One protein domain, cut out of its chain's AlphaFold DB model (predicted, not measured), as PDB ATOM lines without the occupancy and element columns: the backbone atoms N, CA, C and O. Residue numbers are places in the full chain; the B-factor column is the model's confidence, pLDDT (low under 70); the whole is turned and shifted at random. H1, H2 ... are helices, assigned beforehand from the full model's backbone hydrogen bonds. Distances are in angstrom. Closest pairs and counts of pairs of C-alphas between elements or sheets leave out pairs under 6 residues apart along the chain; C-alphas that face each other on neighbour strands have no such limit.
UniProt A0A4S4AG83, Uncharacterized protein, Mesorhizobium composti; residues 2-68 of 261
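What this domain is: This is residues 2 to 68 of the 261 residues of an uncharacterized protein of Mesorhizobium composti (UniProt A0A4S4AG83). The long helix H4 and the shorter H2 lie side by side, and two short helices, H3 and H1, pack slantwise over one face of this pair. The printed part has 67 residues with four named helices, in the order H1, H2, H3, H4, and no named strand: all helix. It is compact, radius of gyration of the C-alphas 10.9 A, and elongated, spanning 33 by 17 by 16 A.

Where its parts are: H4, residues 46 to 66, runs 29.9 A from (40.338, -15.831, 24.391) to (17.415, -2.354, 37.980). H2 is residues 15 to 26, 16.9 A; H3 residues 30 to 38, 12.1 A; H1 residues 2 to 7, 8.1 A, from C-alpha 2 at (29.108, 5.218, 31.106).

How they stand to each other: The helix packing is part aligned, part crossed. H4 touches H2, closest C-alphas Cys 18 and Val 55 at 5.0 A, the same way at a shallow tilt of 11 degrees. H3 and H4 form a hairpin, closest C-alphas Gly 30 and Leu 63 at 5.9 A, a steep tilt of 39 degrees. H2 touches H3 with residues 21 to 25 alone, closest C-alphas Ala 21 and Leu 33 at 7.0 A. H1 and H2 form a hairpin, closest C-alphas Leu 5 and Arg 17 at 5.3 A. H1 and H3 only just touch, with 3 pairs of C-alphas within 8 A, the closest Leu 6 and Phe 36 at 6.8 A. H1 and H4 are only just apart, at 8.5 A. In H1, H2, H3 and H4 every O i to N i+4 pair is within hydrogen-bond range.

The domain as a whole: The C-alphas of Asp 45 and Arg 68, the two farthest apart, are 33.5 A apart. The printed part has no cut; no link is long. In this model, residues 9 to 12 have pLDDT under 70.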
ATOM      1  N   GLN A   2      29.548   5.608  32.455       70.38
ATOM      2  CA  GLN A   2      29.108   5.218  31.106       70.38
ATOM      3  C   GLN A   2      30.276   5.055  30.119       70.38
ATOM      4  O   GLN A   2      30.374   4.014  29.479       70.38
ATOM      5  N   ASP A   3      31.195   6.023  30.057       73.38
ATOM      6  CA  ASP A   3      32.365   5.934  29.171       73.38
ATOM      7  C   ASP A   3      33.257   4.729  29.485       73.38
ATOM      8  O   ASP A   3      33.736   4.072  28.572       73.38
ATOM      9  N   VAL A   4      33.415   4.371  30.761       75.06
ATOM     10  CA  VAL A   4      34.196   3.188  31.164       75.06
ATOM     11  C   VAL A   4      33.537   1.898  30.673       75.06
ATOM     12  O   VAL A   4      34.219   0.975  30.250       75.06
ATOM     13  N   LEU A   5      32.205   1.810  30.699       76.69
ATOM     14  CA  LEU A   5      31.513   0.616  30.211       76.69
ATOM     15  C   LEU A   5      31.509   0.532  28.673       76.69
ATOM     16  O   LEU A   5      31.665  -0.562  28.133       76.69
ATOM     17  N   LEU A   6      31.315   1.667  27.988       78.06
ATOM     18  CA  LEU A   6      31.058   1.723  26.542       78.06
ATOM     19  C   LEU A   6      32.296   1.970  25.670       78.06
ATOM     20  O   LEU A   6      32.281   1.585  24.503       78.06
ATOM     21  N   ARG A   7      33.318   2.663  26.185       74.56
ATOM     22  CA  ARG A   7      34.468   3.148  25.394       74.56
ATOM     23  C   ARG A   7      35.800   2.520  25.782       74.56
ATOM     24  O   ARG A   7      36.775   2.743  25.077       74.56
ATOM     25  N   SER A   8      35.873   1.777  26.883       70.38
ATOM     26  CA  SER A   8      37.101   1.067  27.236       70.38
ATOM     27  C   SER A   8      37.342  -0.101  26.284       70.38
ATOM     28  O   SER A   8      36.434  -0.903  26.054       70.38
ATOM     29  N   ASP A   9      38.570  -0.202  25.778       68.31
ATOM     30  CA  ASP A   9      38.995  -1.318  24.938       68.31
ATOM     31  C   ASP A   9      38.882  -2.659  25.686       68.31
ATOM     32  O   ASP A   9      39.012  -2.701  26.922       68.31
ATOM     33  N   PRO A  10      38.653  -3.770  24.960       65.19
ATOM     34  CA  PRO A  10      38.756  -5.107  25.525       65.19
ATOM     35  C   PRO A  10      40.111  -5.275  26.210       65.19
ATOM     36  O   PRO A  10      41.168  -5.063  25.618       65.19
ATOM     37  N   SER A  11      40.093  -5.638  27.486       65.69
ATOM     38  CA  SER A  11      41.309  -5.885  28.250       65.69
ATOM     39  C   SER A  11      41.064  -6.992  29.261       65.69
ATOM     40  O   SER A  11      39.945  -7.176  29.741       65.69
ATOM     41  N   GLY A  12      42.127  -7.711  29.628       62.66
ATOM     42  CA  GLY A  12      42.066  -8.712  30.696       62.66
ATOM     43  C   GLY A  12      41.742  -8.120  32.077       62.66
ATOM     44  O   GLY A  12      41.418  -8.862  32.997       62.66
ATOM     45  N   LEU A  13      41.779  -6.792  32.237       77.56
ATOM     46  CA  LEU A  13      41.463  -6.076  33.478       77.56
ATOM     47  C   LEU A  13      39.996  -5.609  33.489       77.56
ATOM     48  O   LEU A  13      39.676  -4.425  33.600       77.56
ATOM     49  N   PHE A  14      39.080  -6.569  33.372       87.88
ATOM     50  CA  PHE A  14      37.640  -6.335  33.227       87.88
ATOM     51  C   PHE A  14      36.928  -5.888  34.519       87.88
ATOM     52  O   PHE A  14      35.783  -5.430  34.477       87.88
ATOM     53  N   GLU A  15      37.586  -5.968  35.681       91.38
ATOM     54  CA  GLU A  15      36.979  -5.639  36.977       91.38
ATOM     55  C   GLU A  15      36.400  -4.223  37.040       91.38
ATOM     56  O   GLU A  15      35.319  -4.018  37.599       91.38
ATOM     57  N   ALA A  16      37.099  -3.240  36.462       90.50
ATOM     58  CA  ALA A  16      36.647  -1.852  36.450       90.50
ATOM     59  C   ALA A  16      35.320  -1.703  35.687       90.50
ATOM     60  O   ALA A  16      34.406  -1.021  36.158       90.50
ATOM     61  N   ARG A  17      35.173  -2.410  34.559       92.69
ATOM     62  CA  ARG A  17      33.942  -2.437  33.754       92.69
ATOM     63  C   ARG A  17      32.811  -3.166  34.482       92.69
ATOM     64  O   ARG A  17      31.690  -2.661  34.514       92.69
ATOM     65  N   CYS A  18      33.103  -4.270  35.171       94.56
ATOM     66  CA  CYS A  18      32.126  -4.947  36.032       94.56
ATOM     67  C   CYS A  18      31.629  -4.043  37.173       94.56
ATOM     68  O   CYS A  18      30.425  -3.972  37.436       94.56
ATOM     69  N   ARG A  19      32.534  -3.315  37.846       93.94
ATOM     70  CA  ARG A  19      32.163  -2.334  38.882       93.94
ATOM     71  C   ARG A  19      31.347  -1.188  38.288       93.94
ATOM     72  O   ARG A  19      30.354  -0.794  38.896       93.94
ATOM     73  N   ALA A  20      31.700  -0.709  37.094       94.12
ATOM     74  CA  ALA A  20      30.938   0.319  36.391       94.12
ATOM     75  C   ALA A  20      29.502  -0.135  36.082       94.12
ATOM     76  O   ALA A  20      28.569   0.628  36.327       94.12
ATOM     77  N   ALA A  21      29.296  -1.381  35.635       95.19
ATOM     78  CA  ALA A  21      27.957  -1.931  35.407       95.19
ATOM     79  C   ALA A  21      27.109  -1.950  36.697       95.19
ATOM     80  O   ALA A  21      25.958  -1.505  36.702       95.19
ATOM     81  N   ARG A  22      27.695  -2.383  37.821       94.88
ATOM     82  CA  ARG A  22      27.018  -2.378  39.133       94.88
ATOM     83  C   ARG A  22      26.726  -0.962  39.638       94.88
ATOM     84  O   ARG A  22      25.653  -0.723  40.183       94.88
ATOM     85  N   ALA A  23      27.652  -0.025  39.442       94.94
ATOM     86  CA  ALA A  23      27.456   1.375  39.808       94.94
ATOM     87  C   ALA A  23      26.346   2.024  38.967       94.94
ATOM     88  O   ALA A  23      25.499   2.727  39.510       94.94
ATOM     89  N   LEU A  24      26.293   1.739  37.661       94.31
ATOM     90  CA  LEU A  24      25.225   2.223  36.783       94.31
ATOM     91  C   LEU A  24      23.847   1.759  37.258       94.31
ATOM     92  O   LEU A  24      22.933   2.576  37.270       94.31
ATOM     93  N   LYS A  25      23.697   0.513  37.728       95.12
ATOM     94  CA  LYS A  25      22.453   0.059  38.378       95.12
ATOM     95  C   LYS A  25      22.057   0.972  39.539       95.12
ATOM     96  O   LYS A  25      20.929   1.451  39.575       95.12
ATOM     97  N   ALA A  26      22.983   1.222  40.469       94.12
ATOM     98  CA  ALA A  26      22.724   2.038  41.659       94.12
ATOM     99  C   ALA A  26      22.344   3.492  41.321       94.12
ATOM    100  O   ALA A  26      21.619   4.131  42.075       94.12
ATOM    101  N   LEU A  27      22.796   3.992  40.170       94.56
ATOM    102  CA  LEU A  27      22.512   5.338  39.672       94.56
ATOM    103  C   LEU A  27      21.282   5.407  38.744       94.56
ATOM    104  O   LEU A  27      21.065   6.431  38.102       94.56
ATOM    105  N   GLY A  28      20.501   4.330  38.607       93.00
ATOM    106  CA  GLY A  28      19.339   4.297  37.707       93.00
ATOM    107  C   GLY A  28      19.693   4.228  36.212       93.00
ATOM    108  O   GLY A  28      18.845   4.462  35.354       93.00
ATOM    109  N   GLY A  29      20.929   3.863  35.870       94.00
ATOM    110  CA  GLY A  29      21.464   3.762  34.508       94.00
ATOM    111  C   GLY A  29      20.973   2.555  33.697       94.00
ATOM    112  O   GLY A  29      21.719   2.043  32.862       94.00
ATOM    113  N   GLY A  30      19.741   2.086  33.916       94.06
ATOM    114  CA  GLY A  30      19.180   0.903  33.251       94.06
ATOM    115  C   GLY A  30      19.198   0.996  31.722       94.06
ATOM    116  O   GLY A  30      19.576   0.038  31.057       94.06
ATOM    117  N   ASN A  31      18.903   2.173  31.159       94.56
ATOM    118  CA  ASN A  31      18.949   2.397  29.706       94.56
ATOM    119  C   ASN A  31      20.366   2.236  29.132       94.56
ATOM    120  O   ASN A  31      20.532   1.718  28.030       94.56
ATOM    121  N   VAL A  32      21.395   2.639  29.885       95.12
ATOM    122  CA  VAL A  32      22.800   2.481  29.477       95.12
ATOM    123  C   VAL A  32      23.191   1.005  29.493       95.12
ATOM    124  O   VAL A  32      23.817   0.527  28.549       95.12
ATOM    125  N   LEU A  33      22.773   0.266  30.525       96.88
ATOM    126  CA  LEU A  33      22.984  -1.182  30.610       96.88
ATOM    127  C   LEU A  33      22.276  -1.921  29.466       96.88
ATOM    128  O   LEU A  33      22.891  -2.757  28.812       96.88
ATOM    129  N   ALA A  34      21.019  -1.575  29.180       96.56
ATOM    130  CA  ALA A  34      20.263  -2.149  28.071       96.56
ATOM    131  C   ALA A  34      20.917  -1.838  26.714       96.56
ATOM    132  O   ALA A  34      21.032  -2.722  25.869       96.56
ATOM    133  N   SER A  35      21.404  -0.606  26.520       95.50
ATOM    134  CA  SER A  35      22.138  -0.223  25.313       95.50
ATOM    135  C   SER A  35      23.423  -1.036  25.149       95.50
ATOM    136  O   SER A  35      23.654  -1.560  24.062       95.50
ATOM    137  N   PHE A  36      24.220  -1.195  26.209       95.62
ATOM    138  CA  PHE A  36      25.432  -2.021  26.185       95.62
ATOM    139  C   PHE A  36      25.116  -3.481  25.820       95.62
ATOM    140  O   PHE A  36      25.732  -4.057  24.927       95.62
ATOM    141  N   LEU A  37      24.098  -4.054  26.461       97.12
ATOM    142  CA  LEU A  37      23.667  -5.438  26.260       97.12
ATOM    143  C   LEU A  37      22.975  -5.688  24.915       97.12
ATOM    144  O   LEU A  37      22.806  -6.837  24.519       97.12
ATOM    145  N   SER A  38      22.545  -4.644  24.205       96.62
ATOM    146  CA  SER A  38      21.871  -4.803  22.913       96.62
ATOM    147  C   SER A  38      22.798  -5.280  21.792       96.62
ATOM    148  O   SER A  38      22.311  -5.889  20.842       96.62
ATOM    149  N   ALA A  39      24.103  -5.030  21.925       93.44
ATOM    150  CA  ALA A  39      25.134  -5.419  20.969       93.44
ATOM    151  C   ALA A  39      26.475  -5.637  21.703       93.44
ATOM    152  O   ALA A  39      27.386  -4.808  21.575       93.44
ATOM    153  N   PRO A  40      26.598  -6.704  22.517       90.75
ATOM    154  CA  PRO A  40      27.832  -6.982  23.236       90.75
ATOM    155  C   PRO A  40      28.964  -7.237  22.237       90.75
ATOM    156  O   PRO A  40      28.819  -8.000  21.284       90.75
ATOM    157  N   ARG A  41      30.104  -6.580  22.451       89.56
ATOM    158  CA  ARG A  41      31.317  -6.795  21.658       89.56
ATOM    159  C   ARG A  41      32.235  -7.705  22.449       89.56
ATOM    160  O   ARG A  41      32.707  -7.300  23.506       89.56
ATOM    161  N   LEU A  42      32.438  -8.916  21.943       91.50
ATOM    162  CA  LEU A  42      33.356  -9.889  22.519       91.50
ATOM    163  C   LEU A  42      34.640  -9.922  21.694       91.50
ATOM    164  O   LEU A  42      34.585 -10.014  20.463       91.50
ATOM    165  N   ALA A  43      35.789  -9.866  22.359       91.19
ATOM    166  CA  ALA A  43      37.075  -9.962  21.683       91.19
ATOM    167  C   ALA A  43      37.275 -11.316  20.967       91.19
ATOM    168  O   ALA A  43      36.720 -12.361  21.335       91.19
ATOM    169  N   ALA A  44      38.119 -11.310  19.932       90.75
ATOM    170  CA  ALA A  44      38.559 -12.533  19.264       90.75
ATOM    171  C   ALA A  44      39.560 -13.323  20.125       90.75
ATOM    172  O   ALA A  44      39.500 -14.552  20.159       90.75
ATOM    173  N   ASP A  45      40.439 -12.608  20.834       92.25
ATOM    174  CA  ASP A  45      41.407 -13.182  21.765       92.25
ATOM    175  C   ASP A  45      40.693 -13.853  22.960       92.25
ATOM    176  O   ASP A  45      39.838 -13.215  23.579       92.25
ATOM    177  N   PRO A  46      41.022 -15.111  23.315       91.12
ATOM    178  CA  PRO A  46      40.338 -15.831  24.391       91.12
ATOM    179  C   PRO A  46      40.416 -15.156  25.766       91.12
ATOM    180  O   PRO A  46      39.438 -15.185  26.512       91.12
ATOM    181  N   MET A  47      41.549 -14.535  26.110       90.31
ATOM    182  CA  MET A  47      41.730 -13.902  27.422       90.31
ATOM    183  C   MET A  47      40.928 -12.608  27.528       90.31
ATOM    184  O   MET A  47      40.273 -12.358  28.541       90.31
ATOM    185  N   GLN A  48      40.936 -11.796  26.471       91.00
ATOM    186  CA  GLN A  48      40.100 -10.598  26.396       91.00
ATOM    187  C   GLN A  48      38.608 -10.953  26.331       91.00
ATOM    188  O   GLN A  48      37.807 -10.314  27.015       91.00
ATOM    189  N   ARG A  49      38.239 -12.007  25.586       93.12
ATOM    190  CA  ARG A  49      36.856 -12.499  25.496       93.12
ATOM    191  C   ARG A  49      36.306 -12.883  26.857       93.12
ATOM    192  O   ARG A  49      35.203 -12.461  27.185       93.12
ATOM    193  N   LEU A  50      37.073 -13.630  27.650       92.50
ATOM    194  CA  LEU A  50      36.667 -14.005  29.004       92.50
ATOM    195  C   LEU A  50      36.364 -12.763  29.858       92.50
ATOM    196  O   LEU A  50      35.394 -12.739  30.617       92.50
ATOM    197  N   GLY A  51      37.165 -11.705  29.699       93.50
ATOM    198  CA  GLY A  51      36.916 -10.423  30.346       93.50
ATOM    199  C   GLY A  51      35.634  -9.741  29.867       93.50
ATOM    200  O   GLY A  51      34.840  -9.290  30.693       93.50
ATOM    201  N   ASP A  52      35.390  -9.695  28.557       94.00
ATOM    202  CA  ASP A  52      34.157  -9.128  27.996       94.00
ATOM    203  C   ASP A  52      32.908  -9.902  28.441       94.00
ATOM    204  O   ASP A  52      31.911  -9.292  28.834       94.00
ATOM    205  N   GLU A  53      32.972 -11.234  28.454       95.88
ATOM    206  CA  GLU A  53      31.907 -12.115  28.938       95.88
ATOM    207  C   GLU A  53      31.575 -11.841  30.409       95.88
ATOM    208  O   GLU A  53      30.402 -11.692  30.762       95.88
ATOM    209  N   ALA A  54      32.588 -11.661  31.261       95.94
ATOM    210  CA  ALA A  54      32.383 -11.290  32.660       95.94
ATOM    211  C   ALA A  54      31.669  -9.931  32.812       95.94
ATOM    212  O   ALA A  54      30.824  -9.762  33.700       95.94
ATOM    213  N   VAL A  55      31.959  -8.963  31.934       96.25
ATOM    214  CA  VAL A  55      31.258  -7.666  31.912       96.25
ATOM    215  C   VAL A  55      29.814  -7.831  31.447       96.25
ATOM    216  O   VAL A  55      28.918  -7.244  32.060       96.25
ATOM    217  N   VAL A  56      29.563  -8.640  30.410       97.50
ATOM    218  CA  VAL A  56      28.206  -8.972  29.939       97.50
ATOM    219  C   VAL A  56      27.392  -9.606  31.061       97.50
ATOM    220  O   VAL A  56      26.275  -9.164  31.335       97.50
ATOM    221  N   GLU A  57      27.960 -10.573  31.777       97.88
ATOM    222  CA  GLU A  57      27.308 -11.192  32.926       97.88
ATOM    223  C   GLU A  57      26.982 -10.192  34.043       97.88
ATOM    224  O   GLU A  57      25.885 -10.217  34.609       97.88
ATOM    225  N   ALA A  58      27.931  -9.317  34.392       97.75
ATOM    226  CA  ALA A  58      27.723  -8.300  35.419       97.75
ATOM    227  C   ALA A  58      26.627  -7.303  35.009       97.75
ATOM    228  O   ALA A  58      25.779  -6.949  35.832       97.75
ATOM    229  N   ALA A  59      26.619  -6.883  33.742       97.75
ATOM    230  CA  ALA A  59      25.609  -5.992  33.192       97.75
ATOM    231  C   ALA A  59      24.226  -6.656  33.117       97.75
ATOM    232  O   ALA A  59      23.233  -6.001  33.429       97.75
ATOM    233  N   ALA A  60      24.146  -7.943  32.764       98.25
ATOM    234  CA  ALA A  60      22.888  -8.687  32.699       98.25
ATOM    235  C   ALA A  60      22.206  -8.773  34.073       98.25
ATOM    236  O   ALA A  60      21.029  -8.424  34.195       98.25
ATOM    237  N   ARG A  61      22.959  -9.149  35.120       98.06
ATOM    238  CA  ARG A  61      22.462  -9.151  36.510       98.06
ATOM    239  C   ARG A  61      22.008  -7.755  36.934       98.06
ATOM    240  O   ARG A  61      20.888  -7.574  37.405       98.06
ATOM    241  N   ALA A  62      22.852  -6.754  36.680       97.88
ATOM    242  CA  ALA A  62      22.559  -5.362  36.996       97.88
ATOM    243  C   ALA A  62      21.270  -4.861  36.321       97.88
ATOM    244  O   ALA A  62      20.478  -4.174  36.963       97.88
ATOM    245  N   LEU A  63      21.031  -5.226  35.057       97.69
ATOM    246  CA  LEU A  63      19.823  -4.849  34.325       97.69
ATOM    247  C   LEU A  63      18.566  -5.509  34.913       97.69
ATOM    248  O   LEU A  63      17.567  -4.821  35.130       97.69
ATOM    249  N   ALA A  64      18.620  -6.816  35.193       96.94
ATOM    250  CA  ALA A  64      17.494  -7.559  35.764       96.94
ATOM    251  C   ALA A  64      17.094  -7.049  37.159       96.94
ATOM    252  O   ALA A  64      15.910  -7.039  37.503       96.94
ATOM    253  N   GLU A  65      18.070  -6.598  37.948       94.94
ATOM    254  CA  GLU A  65      17.833  -5.971  39.250       94.94
ATOM    255  C   GLU A  65      17.335  -4.524  39.139       94.94
ATOM    256  O   GLU A  65      16.514  -4.105  39.951       94.94
ATOM    257  N   ALA A  66      17.812  -3.753  38.154       92.50
ATOM    258  CA  ALA A  66      17.415  -2.354  37.980       92.50
ATOM    259  C   ALA A  66      15.926  -2.218  37.642       92.50
ATOM    260  O   ALA A  66      15.244  -1.336  38.168       92.50
ATOM    261  N   ARG A  67      15.426  -3.058  36.725       90.06
ATOM    262  CA  ARG A  67      14.026  -3.017  36.297       90.06
ATOM    263  C   ARG A  67      13.580  -4.337  35.681       90.06
ATOM    264  O   ARG A  67      14.148  -4.802  34.692       90.06
ATOM    265  N   ARG A  68      12.484  -4.881  36.208       91.06
ATOM    266  CA  ARG A  68      11.827  -6.085  35.687       91.06
ATOM    267  C   ARG A  68      10.672  -5.724  34.763       91.06
ATOM    268  O   ARG A  68       9.511  -5.798  35.152       91.06
TER     269      ARG A  68